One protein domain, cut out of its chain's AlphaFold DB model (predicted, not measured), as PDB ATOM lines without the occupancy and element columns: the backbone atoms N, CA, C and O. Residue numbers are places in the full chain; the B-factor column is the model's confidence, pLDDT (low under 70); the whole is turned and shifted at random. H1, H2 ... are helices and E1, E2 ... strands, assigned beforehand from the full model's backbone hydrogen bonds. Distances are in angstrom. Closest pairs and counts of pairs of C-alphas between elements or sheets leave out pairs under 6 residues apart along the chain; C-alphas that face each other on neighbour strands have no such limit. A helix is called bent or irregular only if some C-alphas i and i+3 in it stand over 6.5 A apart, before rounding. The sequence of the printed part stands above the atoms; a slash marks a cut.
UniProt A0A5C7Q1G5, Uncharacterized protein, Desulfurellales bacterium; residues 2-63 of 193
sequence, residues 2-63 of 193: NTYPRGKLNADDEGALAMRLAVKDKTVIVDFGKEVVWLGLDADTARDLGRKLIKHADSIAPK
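What this domain is: This is residues 2 to 63 of the 193 residues of an uncharacterized protein of Desulfurellales bacterium (UniProt A0A5C7Q1G5). A small hairpin of two strands, E1 and E2, has one longer helix, H1, packed along it through residues 49 to 60, while the first part of that helix, residues 43 to 48, sticks out past the hairpin. A looping tail with no named element, residues 2 to 19, extends the model at one end, and a long link, residues 32 to 42, leads from the hairpin over to the helix. The printed part has 62 residues, with two named strands and then one named helix along the chain; the sheet has the order E1 - E2 and is antiparallel. The class is mixed, helices and strands, with under half of the residues, 28, in named elements. The whole is loose, with a radius of gyration of the C-alphas of 14.0 A, and only just elongated, spanning 47 by 24 by 14 A.

How they stand to each other: The strands E1, residues 20 to 24, and E2, residues 27 to 31, are antiparallel neighbours and form a hairpin, with 152 degrees between their N-to-C directions. C-alphas 23 and 28 face each other at 4.7 A. Within hydrogen-bond range are, among others, N 20 and O 31 at 2.8 A and N 29 and O 22 at 2.8 A. After the strands along the chain comes H1, residues 43 to 60. The closest C-alphas of E2 and H1 are those of Val 28 and Ala 57, 6.2 A apart, with 11.3 A from centre to centre. The closest C-alphas of E1 and H1 are those of Val 23 and His 56, 6.8 A apart, with 11.6 A from centre to centre. Residues 43 to 48 of H1 stand free. In H1 every O i to N i+4 pair is within hydrogen-bond range.

Where its parts are: E1 runs from Arg 20, with its C-alpha at (230.665, 199.231, 319.923), to Lys 24, 12.5 A from first to last C-alpha. E2 runs from Thr 27 to Asp 31, 12.0 A from first to last C-alpha. H1 begins at Ala 43, with its C-alpha at (225.475, 181.568, 315.209), and ends at Ile 60, with its C-alpha at (216.628, 206.078, 312.969), a length of 26.2 A; it is not bent.

The domain as a whole: The two C-alphas farthest apart are those of Ala 11 and Lys 63, at 47.2 A. The C-alphas of Asn 2 and Lys 63, the first and last printed, are 45.4 A apart. The printed part has no cut. The link from E1 to E2 is tight, with 2 residues, and the link from E2 to H1 is long, with 11 residues. The mean pLDDT of the printed part is 74.2, and residues 2 to 18 and 62 to 63 are under 70.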
ATOM      1  N   ASN A   2     238.309 173.256 322.012       38.44
ATOM      2  CA  ASN A   2     238.567 174.455 321.204       38.44
ATOM      3  C   ASN A   2     239.611 175.311 321.925       38.44
ATOM      4  O   ASN A   2     239.308 175.907 322.954       38.44
ATOM      5  N   THR A   3     240.840 175.323 321.416       43.03
ATOM      6  CA  THR A   3     242.007 175.898 322.101       43.03
ATOM      7  C   THR A   3     242.058 177.427 322.069       43.03
ATOM      8  O   THR A   3     242.952 178.006 322.675       43.03
ATOM      9  N   TYR A   4     241.106 178.091 321.408       52.41
ATOM     10  CA  TYR A   4     241.098 179.548 321.281       52.41
ATOM     11  C   TYR A   4     239.689 180.102 321.551       52.41
ATOM     12  O   TYR A   4     238.751 179.780 320.815       52.41
ATOM     13  N   PRO A   5     239.496 180.885 322.629       48.56
ATOM     14  CA  PRO A   5     238.225 181.539 322.902       48.56
ATOM     15  C   PRO A   5     237.979 182.713 321.939       48.56
ATOM     16  O   PRO A   5     238.903 183.272 321.349       48.56
ATOM     17  N   ARG A   6     236.689 183.038 321.785       57.38
ATOM     18  CA  ARG A   6     236.072 184.029 320.885       57.38
ATOM     19  C   ARG A   6     236.986 185.187 320.463       57.38
ATOM     20  O   ARG A   6     237.278 186.065 321.266       57.38
ATOM     21  N   GLY A   7     237.308 185.222 319.168       54.38
ATOM     22  CA  GLY A   7     237.965 186.355 318.511       54.38
ATOM     23  C   GLY A   7     239.384 186.096 318.012       54.38
ATOM     24  O   GLY A   7     239.911 186.981 317.358       54.38
ATOM     25  N   LYS A   8     239.978 184.922 318.277       51.97
ATOM     26  CA  LYS A   8     241.319 184.556 317.796       51.97
ATOM     27  C   LYS A   8     241.278 183.394 316.802       51.97
ATOM     28  O   LYS A   8     240.811 182.314 317.164       51.97
ATOM     29  N   LEU A   9     241.770 183.588 315.573       50.03
ATOM     30  CA  LEU A   9     241.924 182.499 314.586       50.03
ATOM     31  C   LEU A   9     243.267 181.767 314.678       50.03
ATOM     32  O   LEU A   9     243.370 180.625 314.232       50.03
ATOM     33  N   ASN A  10     244.293 182.400 315.245       57.03
ATOM     34  CA  ASN A  10     245.600 181.792 315.472       57.03
ATOM     35  C   ASN A  10     246.291 182.410 316.702       57.03
ATOM     36  O   ASN A  10     245.736 183.279 317.377       57.03
ATOM     37  N   ALA A  11     247.490 181.913 317.013       53.94
ATOM     38  CA  ALA A  11     248.262 182.323 318.184       53.94
ATOM     39  C   ALA A  11     248.724 183.793 318.141       53.94
ATOM     40  O   ALA A  11     248.975 184.369 319.198       53.94
ATOM     41  N   ASP A  12     248.767 184.391 316.949       53.66
ATOM     42  CA  ASP A  12     249.223 185.766 316.714       53.66
ATOM     43  C   ASP A  12     248.060 186.773 316.709       53.66
ATOM     44  O   ASP A  12     248.258 187.978 316.566       53.66
ATOM     45  N   ASP A  13     246.827 186.291 316.872       52.78
ATOM     46  CA  ASP A  13     245.633 187.120 316.868       52.78
ATOM     47  C   ASP A  13     245.460 187.803 318.239       52.78
ATOM     48  O   ASP A  13     245.295 187.151 319.274       52.78
ATOM     49  N   GLU A  14     245.485 189.136 318.287       50.94
ATOM     50  CA  GLU A  14     245.275 189.943 319.505       50.94
ATOM     51  C   GLU A  14     243.782 190.073 319.888       50.94
ATOM     52  O   GLU A  14     243.367 191.012 320.568       50.94
ATOM     53  N   GLY A  15     242.947 189.143 319.419       47.03
ATOM     54  CA  GLY A  15     241.489 189.179 319.458       47.03
ATOM     55  C   GLY A  15     240.840 189.239 320.840       47.03
ATOM     56  O   GLY A  15     240.362 188.238 321.363       47.03
ATOM     57  N   ALA A  16     240.714 190.447 321.375       53.75
ATOM     58  CA  ALA A  16     239.469 190.913 321.969       53.75
ATOM     59  C   ALA A  16     239.087 192.211 321.246       53.75
ATOM     60  O   ALA A  16     239.508 193.305 321.614       53.75
ATOM     61  N   LEU A  17     238.354 192.078 320.141       57.81
ATOM     62  CA  LEU A  17     237.879 193.223 319.370       57.81
ATOM     63  C   LEU A  17     236.828 193.969 320.204       57.81
ATOM     64  O   LEU A  17     235.755 193.430 320.486       57.81
ATOM     65  N   ALA A  18     237.128 195.197 320.623       62.72
ATOM     66  CA  ALA A  18     236.144 196.054 321.269       62.72
ATOM     67  C   ALA A  18     235.147 196.544 320.208       62.72
ATOM     68  O   ALA A  18     235.395 197.534 319.530       62.72
ATOM     69  N   MET A  19     234.030 195.832 320.047       73.00
ATOM     70  CA  MET A  19     232.943 196.234 319.153       73.00
ATOM     71  C   MET A  19     231.928 197.094 319.911       73.00
ATOM     72  O   MET A  19     231.355 196.659 320.914       73.00
ATOM     73  N   ARG A  20     231.681 198.305 319.417       79.31
ATOM     74  CA  ARG A  20     230.665 199.231 319.923       79.31
ATOM     75  C   ARG A  20     229.616 199.478 318.852       79.31
ATOM     76  O   ARG A  20     229.931 199.582 317.671       79.31
ATOM     77  N   LEU A  21     228.366 199.592 319.286       83.38
ATOM     78  CA  LEU A  21     227.251 199.996 318.438       83.38
ATOM     79  C   LEU A  21     226.782 201.374 318.880       83.38
ATOM     80  O   LEU A  21     226.567 201.602 320.071       83.38
ATOM     81  N   ALA A  22     226.636 202.280 317.923       83.44
ATOM     82  CA  ALA A  22     226.150 203.627 318.165       83.44
ATOM     83  C   ALA A  22     225.262 204.095 317.014       83.44
ATOM     84  O   ALA A  22     225.252 203.520 315.926       83.44
ATOM     85  N   VAL A  23     224.532 205.174 317.263       84.56
ATOM     86  CA  VAL A  23     223.790 205.907 316.244       84.56
ATOM     87  C   VAL A  23     224.351 207.317 316.184       84.56
ATOM     88  O   VAL A  23     224.485 207.973 317.216       84.56
ATOM     89  N   LYS A  24     224.663 207.789 314.978       83.69
ATOM     90  CA  LYS A  24     225.070 209.173 314.728       83.69
ATOM     91  C   LYS A  24     224.573 209.599 313.353       83.69
ATOM     92  O   LYS A  24     224.682 208.822 312.413       83.69
ATOM     93  N   ASP A  25     224.000 210.796 313.245       84.50
ATOM     94  CA  ASP A  25     223.571 211.397 311.972       84.50
ATOM     95  C   ASP A  25     222.745 210.445 311.082       84.50
ATOM     96  O   ASP A  25     223.025 210.260 309.900       84.50
ATOM     97  N   LYS A  26     221.730 209.790 311.673       83.06
ATOM     98  CA  LYS A  26     220.880 208.781 311.003       83.06
ATOM     99  C   LYS A  26     221.672 207.629 310.368       83.06
ATOM    100  O   LYS A  26     221.283 207.095 309.333       83.06
ATOM    101  N   THR A  27     222.769 207.236 311.003       86.81
ATOM    102  CA  THR A  27     223.597 206.101 310.598       86.81
ATOM    103  C   THR A  27     223.840 205.199 311.803       86.81
ATOM    104  O   THR A  27     224.217 205.676 312.876       86.81
ATOM    105  N   VAL A  28     223.625 203.893 311.632       89.12
ATOM    106  CA  VAL A  28     224.072 202.885 312.601       89.12
ATOM    107  C   VAL A  28     225.557 202.651 312.376       89.12
ATOM    108  O   VAL A  28     225.971 202.288 311.276       89.12
ATOM    109  N   ILE A  29     226.358 202.862 313.412       88.44
ATOM    110  CA  ILE A  29     227.810 202.707 313.373       88.44
ATOM    111  C   ILE A  29     228.184 201.456 314.158       88.44
ATOM    112  O   ILE A  29     227.794 201.302 315.318       88.44
ATOM    113  N   VAL A  30     228.972 200.589 313.522       89.88
ATOM    114  CA  VAL A  30     229.704 199.507 314.184       89.88
ATOM    115  C   VAL A  30     231.160 199.936 314.257       89.88
ATOM    116  O   VAL A  30     231.848 199.974 313.241       89.88
ATOM    117  N   ASP A  31     231.609 200.317 315.446       83.62
ATOM    118  CA  ASP A  31     232.990 200.724 315.688       83.62
ATOM    119  C   ASP A  31     233.766 199.548 316.281       83.62
ATOM    120  O   ASP A  31     233.402 199.020 317.331       83.62
ATOM    121  N   PHE A  32     234.824 199.131 315.593       83.44
ATOM    122  CA  PHE A  32     235.699 198.041 316.016       83.44
ATOM    123  C   PHE A  32     236.965 198.527 316.741       83.44
ATOM    124  O   PHE A  32     237.778 197.708 317.172       83.44
ATOM    125  N   GLY A  33     237.165 199.846 316.847       76.50
ATOM    126  CA  GLY A  33     238.320 200.485 317.481       76.50
ATOM    127  C   GLY A  33     239.642 200.368 316.710       76.50
ATOM    128  O   GLY A  33     240.638 200.953 317.127       76.50
ATOM    129  N   LYS A  34     239.667 199.617 315.604       77.25
ATOM    130  CA  LYS A  34     240.802 199.430 314.689       77.25
ATOM    131  C   LYS A  34     240.308 198.976 313.313       77.25
ATOM    132  O   LYS A  34     239.131 198.652 313.156       77.25
ATOM    133  N   GLU A  35     241.205 198.927 312.332       79.19
ATOM    134  CA  GLU A  35     240.907 198.347 311.018       79.19
ATOM    135  C   GLU A  35     240.604 196.844 311.133       79.19
ATOM    136  O   GLU A  35     241.290 196.106 311.847       79.19
ATOM    137  N   VAL A  36     239.562 196.389 310.431       79.00
ATOM    138  CA  VAL A  36     239.098 194.994 310.445       79.00
ATOM    139  C   VAL A  36     238.911 194.507 309.014       79.00
ATOM    140  O   VAL A  36     238.118 195.068 308.264       79.00
ATOM    141  N   VAL A  37     239.625 193.438 308.655       78.88
ATOM    142  CA  VAL A  37     239.543 192.810 307.324       78.88
ATOM    143  C   VAL A  37     238.397 191.797 307.251       78.88
ATOM    144  O   VAL A  37     237.688 191.733 306.251       78.88
ATOM    145  N   TRP A  38     238.194 191.006 308.306       73.06
ATOM    146  CA  TRP A  38     237.102 190.035 308.402       73.06
ATOM    147  C   TRP A  38     236.621 189.913 309.856       73.06
ATOM    148  O   TRP A  38     237.383 190.134 310.795       73.06
ATOM    149  N   LEU A  39     235.341 189.566 310.035       79.38
ATOM    150  CA  LEU A  39     234.706 189.326 311.332       79.38
ATOM    151  C   LEU A  39     234.052 187.941 311.320       79.38
ATOM    152  O   LEU A  39     233.113 187.700 310.565       79.38
ATOM    153  N   GLY A  40     234.543 187.034 312.163       79.75
ATOM    154  CA  GLY A  40     233.949 185.713 312.368       79.75
ATOM    155  C   GLY A  40     233.078 185.690 313.621       79.75
ATOM    156  O   GLY A  40     233.546 186.065 314.694       79.75
ATOM    157  N   LEU A  41     231.829 185.227 313.502       81.56
ATOM    158  CA  LEU A  41     230.883 185.107 314.615       81.56
ATOM    159  C   LEU A  41     230.267 183.706 314.647       81.56
ATOM    160  O   LEU A  41     229.936 183.141 313.605       81.56
ATOM    161  N   ASP A  42     230.064 183.171 315.851       82.62
ATOM    162  CA  ASP A  42     229.194 182.009 316.038       82.62
ATOM    163  C   ASP A  42     227.719 182.379 315.790       82.62
ATOM    164  O   ASP A  42     227.346 183.556 315.744       82.62
ATOM    165  N   ALA A  43     226.866 181.366 315.610       79.88
ATOM    166  CA  ALA A  43     225.475 181.568 315.209       79.88
ATOM    167  C   ALA A  43     224.673 182.440 316.191       79.88
ATOM    168  O   ALA A  43     223.818 183.216 315.764       79.88
ATOM    169  N   ASP A  44     224.934 182.341 317.494       81.94
ATOM    170  CA  ASP A  44     224.185 183.094 318.501       81.94
ATOM    171  C   ASP A  44     224.659 184.540 318.583       81.94
ATOM    172  O   ASP A  44     223.839 185.461 318.619       81.94
ATOM    173  N   THR A  45     225.971 184.753 318.502       79.94
ATOM    174  CA  THR A  45     226.568 186.090 318.469       79.94
ATOM    175  C   THR A  45     226.182 186.836 317.190       79.94
ATOM    176  O   THR A  45     225.848 188.020 317.244       79.94
ATOM    177  N   ALA A  46     226.136 186.145 316.044       84.44
ATOM    178  CA  ALA A  46     225.662 186.713 314.782       84.44
ATOM    179  C   ALA A  46     224.191 187.157 314.868       84.44
ATOM    180  O   ALA A  46     223.843 188.252 314.422       84.44
ATOM    181  N   ARG A  47     223.325 186.342 315.487       86.56
ATOM    182  CA  ARG A  47     221.913 186.701 315.704       86.56
ATOM    183  C   ARG A  47     221.758 187.881 316.657       86.56
ATOM    184  O   ARG A  47     220.932 188.750 316.396       86.56
ATOM    185  N   ASP A  48     222.512 187.915 317.753       82.38
ATOM    186  CA  ASP A  48     222.458 189.023 318.712       82.38
ATOM    187  C   ASP A  48     222.908 190.346 318.080       82.38
ATOM    188  O   ASP A  48     222.202 191.353 318.184       82.38
ATOM    189  N   LEU A  49     224.021 190.330 317.332       87.00
ATOM    190  CA  LEU A  49     224.475 191.492 316.569       87.00
ATOM    191  C   LEU A  49     223.405 191.945 315.569       87.00
ATOM    192  O   LEU A  49     223.057 193.124 315.548       87.00
ATOM    193  N   GLY A  50     222.825 191.015 314.803       91.94
ATOM    194  CA  GLY A  50     221.748 191.317 313.859       91.94
ATOM    195  C   GLY A  50     220.546 191.999 314.519       91.94
ATOM    196  O   GLY A  50     220.083 193.028 314.034       91.94
ATOM    197  N   ARG A  51     220.076 191.495 315.669       90.50
ATOM    198  CA  ARG A  51     218.966 192.118 316.415       90.50
ATOM    199  C   ARG A  51     219.302 193.528 316.890       90.50
ATOM    200  O   ARG A  51     218.454 194.412 316.799       90.50
ATOM    201  N   LYS A  52     220.518 193.753 317.392       86.25
ATOM    202  CA  LYS A  52     220.954 195.084 317.841       86.25
ATOM    203  C   LYS A  52     221.064 196.063 316.675       86.25
ATOM    204  O   LYS A  52     220.609 197.194 316.805       86.25
ATOM    205  N   LEU A  53     221.598 195.625 315.535       92.50
ATOM    206  CA  LEU A  53     221.654 196.433 314.315       92.50
ATOM    207  C   LEU A  53     220.256 196.828 313.838       92.50
ATOM    208  O   LEU A  53     220.033 198.005 313.574       92.50
ATOM    209  N   ILE A  54     219.314 195.880 313.805       90.06
ATOM    210  CA  ILE A  54     217.911 196.151 313.459       90.06
ATOM    211  C   ILE A  54     217.308 197.158 314.441       90.06
ATOM    212  O   ILE A  54     216.799 198.182 314.011       90.06
ATOM    213  N   LYS A  55     217.463 196.950 315.755       84.25
ATOM    214  CA  LYS A  55     216.971 197.890 316.774       84.25
ATOM    215  C   LYS A  55     217.497 199.317 316.559       84.25
ATOM    216  O   LYS A  55     216.735 200.276 316.651       84.25
ATOM    217  N   HIS A  56     218.794 199.472 316.288       84.50
ATOM    218  CA  HIS A  56     219.381 200.786 316.021       84.50
ATOM    219  C   HIS A  56     218.906 201.371 314.687       84.50
ATOM    220  O   HIS A  56     218.643 202.570 314.632       84.50
ATOM    221  N   ALA A  57     218.742 200.552 313.647       88.50
ATOM    222  CA  ALA A  57     218.207 200.983 312.357       88.50
ATOM    223  C   ALA A  57     216.752 201.455 312.482       88.50
ATOM    224  O   ALA A  57     216.412 202.524 311.985       88.50
ATOM    225  N   ASP A  58     215.919 200.729 313.223       84.88
ATOM    226  CA  ASP A  58     214.529 201.107 313.476       84.88
ATOM    227  C   ASP A  58     214.436 202.411 314.276       84.88
ATOM    228  O   ASP A  58     213.546 203.223 314.035       84.88
ATOM    229  N   SER A  59     215.390 202.671 315.181       79.56
ATOM    230  CA  SER A  59     215.426 203.924 315.949       79.56
ATOM    231  C   SER A  59     215.729 205.168 315.101       79.56
ATOM    232  O   SER A  59     215.429 206.282 315.523       79.56
ATOM    233  N   ILE A  60     216.317 204.990 313.912       84.75
ATOM    234  CA  ILE A  60     216.628 206.078 312.969       84.75
ATOM    235  C   ILE A  60     215.781 206.046 311.702       84.75
ATOM    236  O   ILE A  60     215.845 206.987 310.903       84.75
ATOM    237  N   ALA A  61     215.018 204.971 311.490       75.94
ATOM    238  CA  ALA A  61     214.104 204.872 310.376       75.94
ATOM    239  C   ALA A  61     213.104 206.034 310.469       75.94
ATOM    240  O   ALA A  61     212.595 206.329 311.557       75.94
ATOM    241  N   PRO A  62     212.814 206.732 309.357       67.56
ATOM    242  CA  PRO A  62     211.776 207.744 309.375       67.56
ATOM    243  C   PRO A  62     210.472 207.068 309.793       67.56
ATOM    244  O   PRO A  62     209.984 206.174 309.096       67.56
ATOM    245  N   LYS A  63     209.913 207.482 310.938       65.75
ATOM    246  CA  LYS A  63     208.579 207.040 311.342       65.75
ATOM    247  C   LYS A  63     207.631 207.373 310.184       65.75
ATOM    248  O   LYS A  63     207.597 208.534 309.764       65.75
TER     249      LYS A  63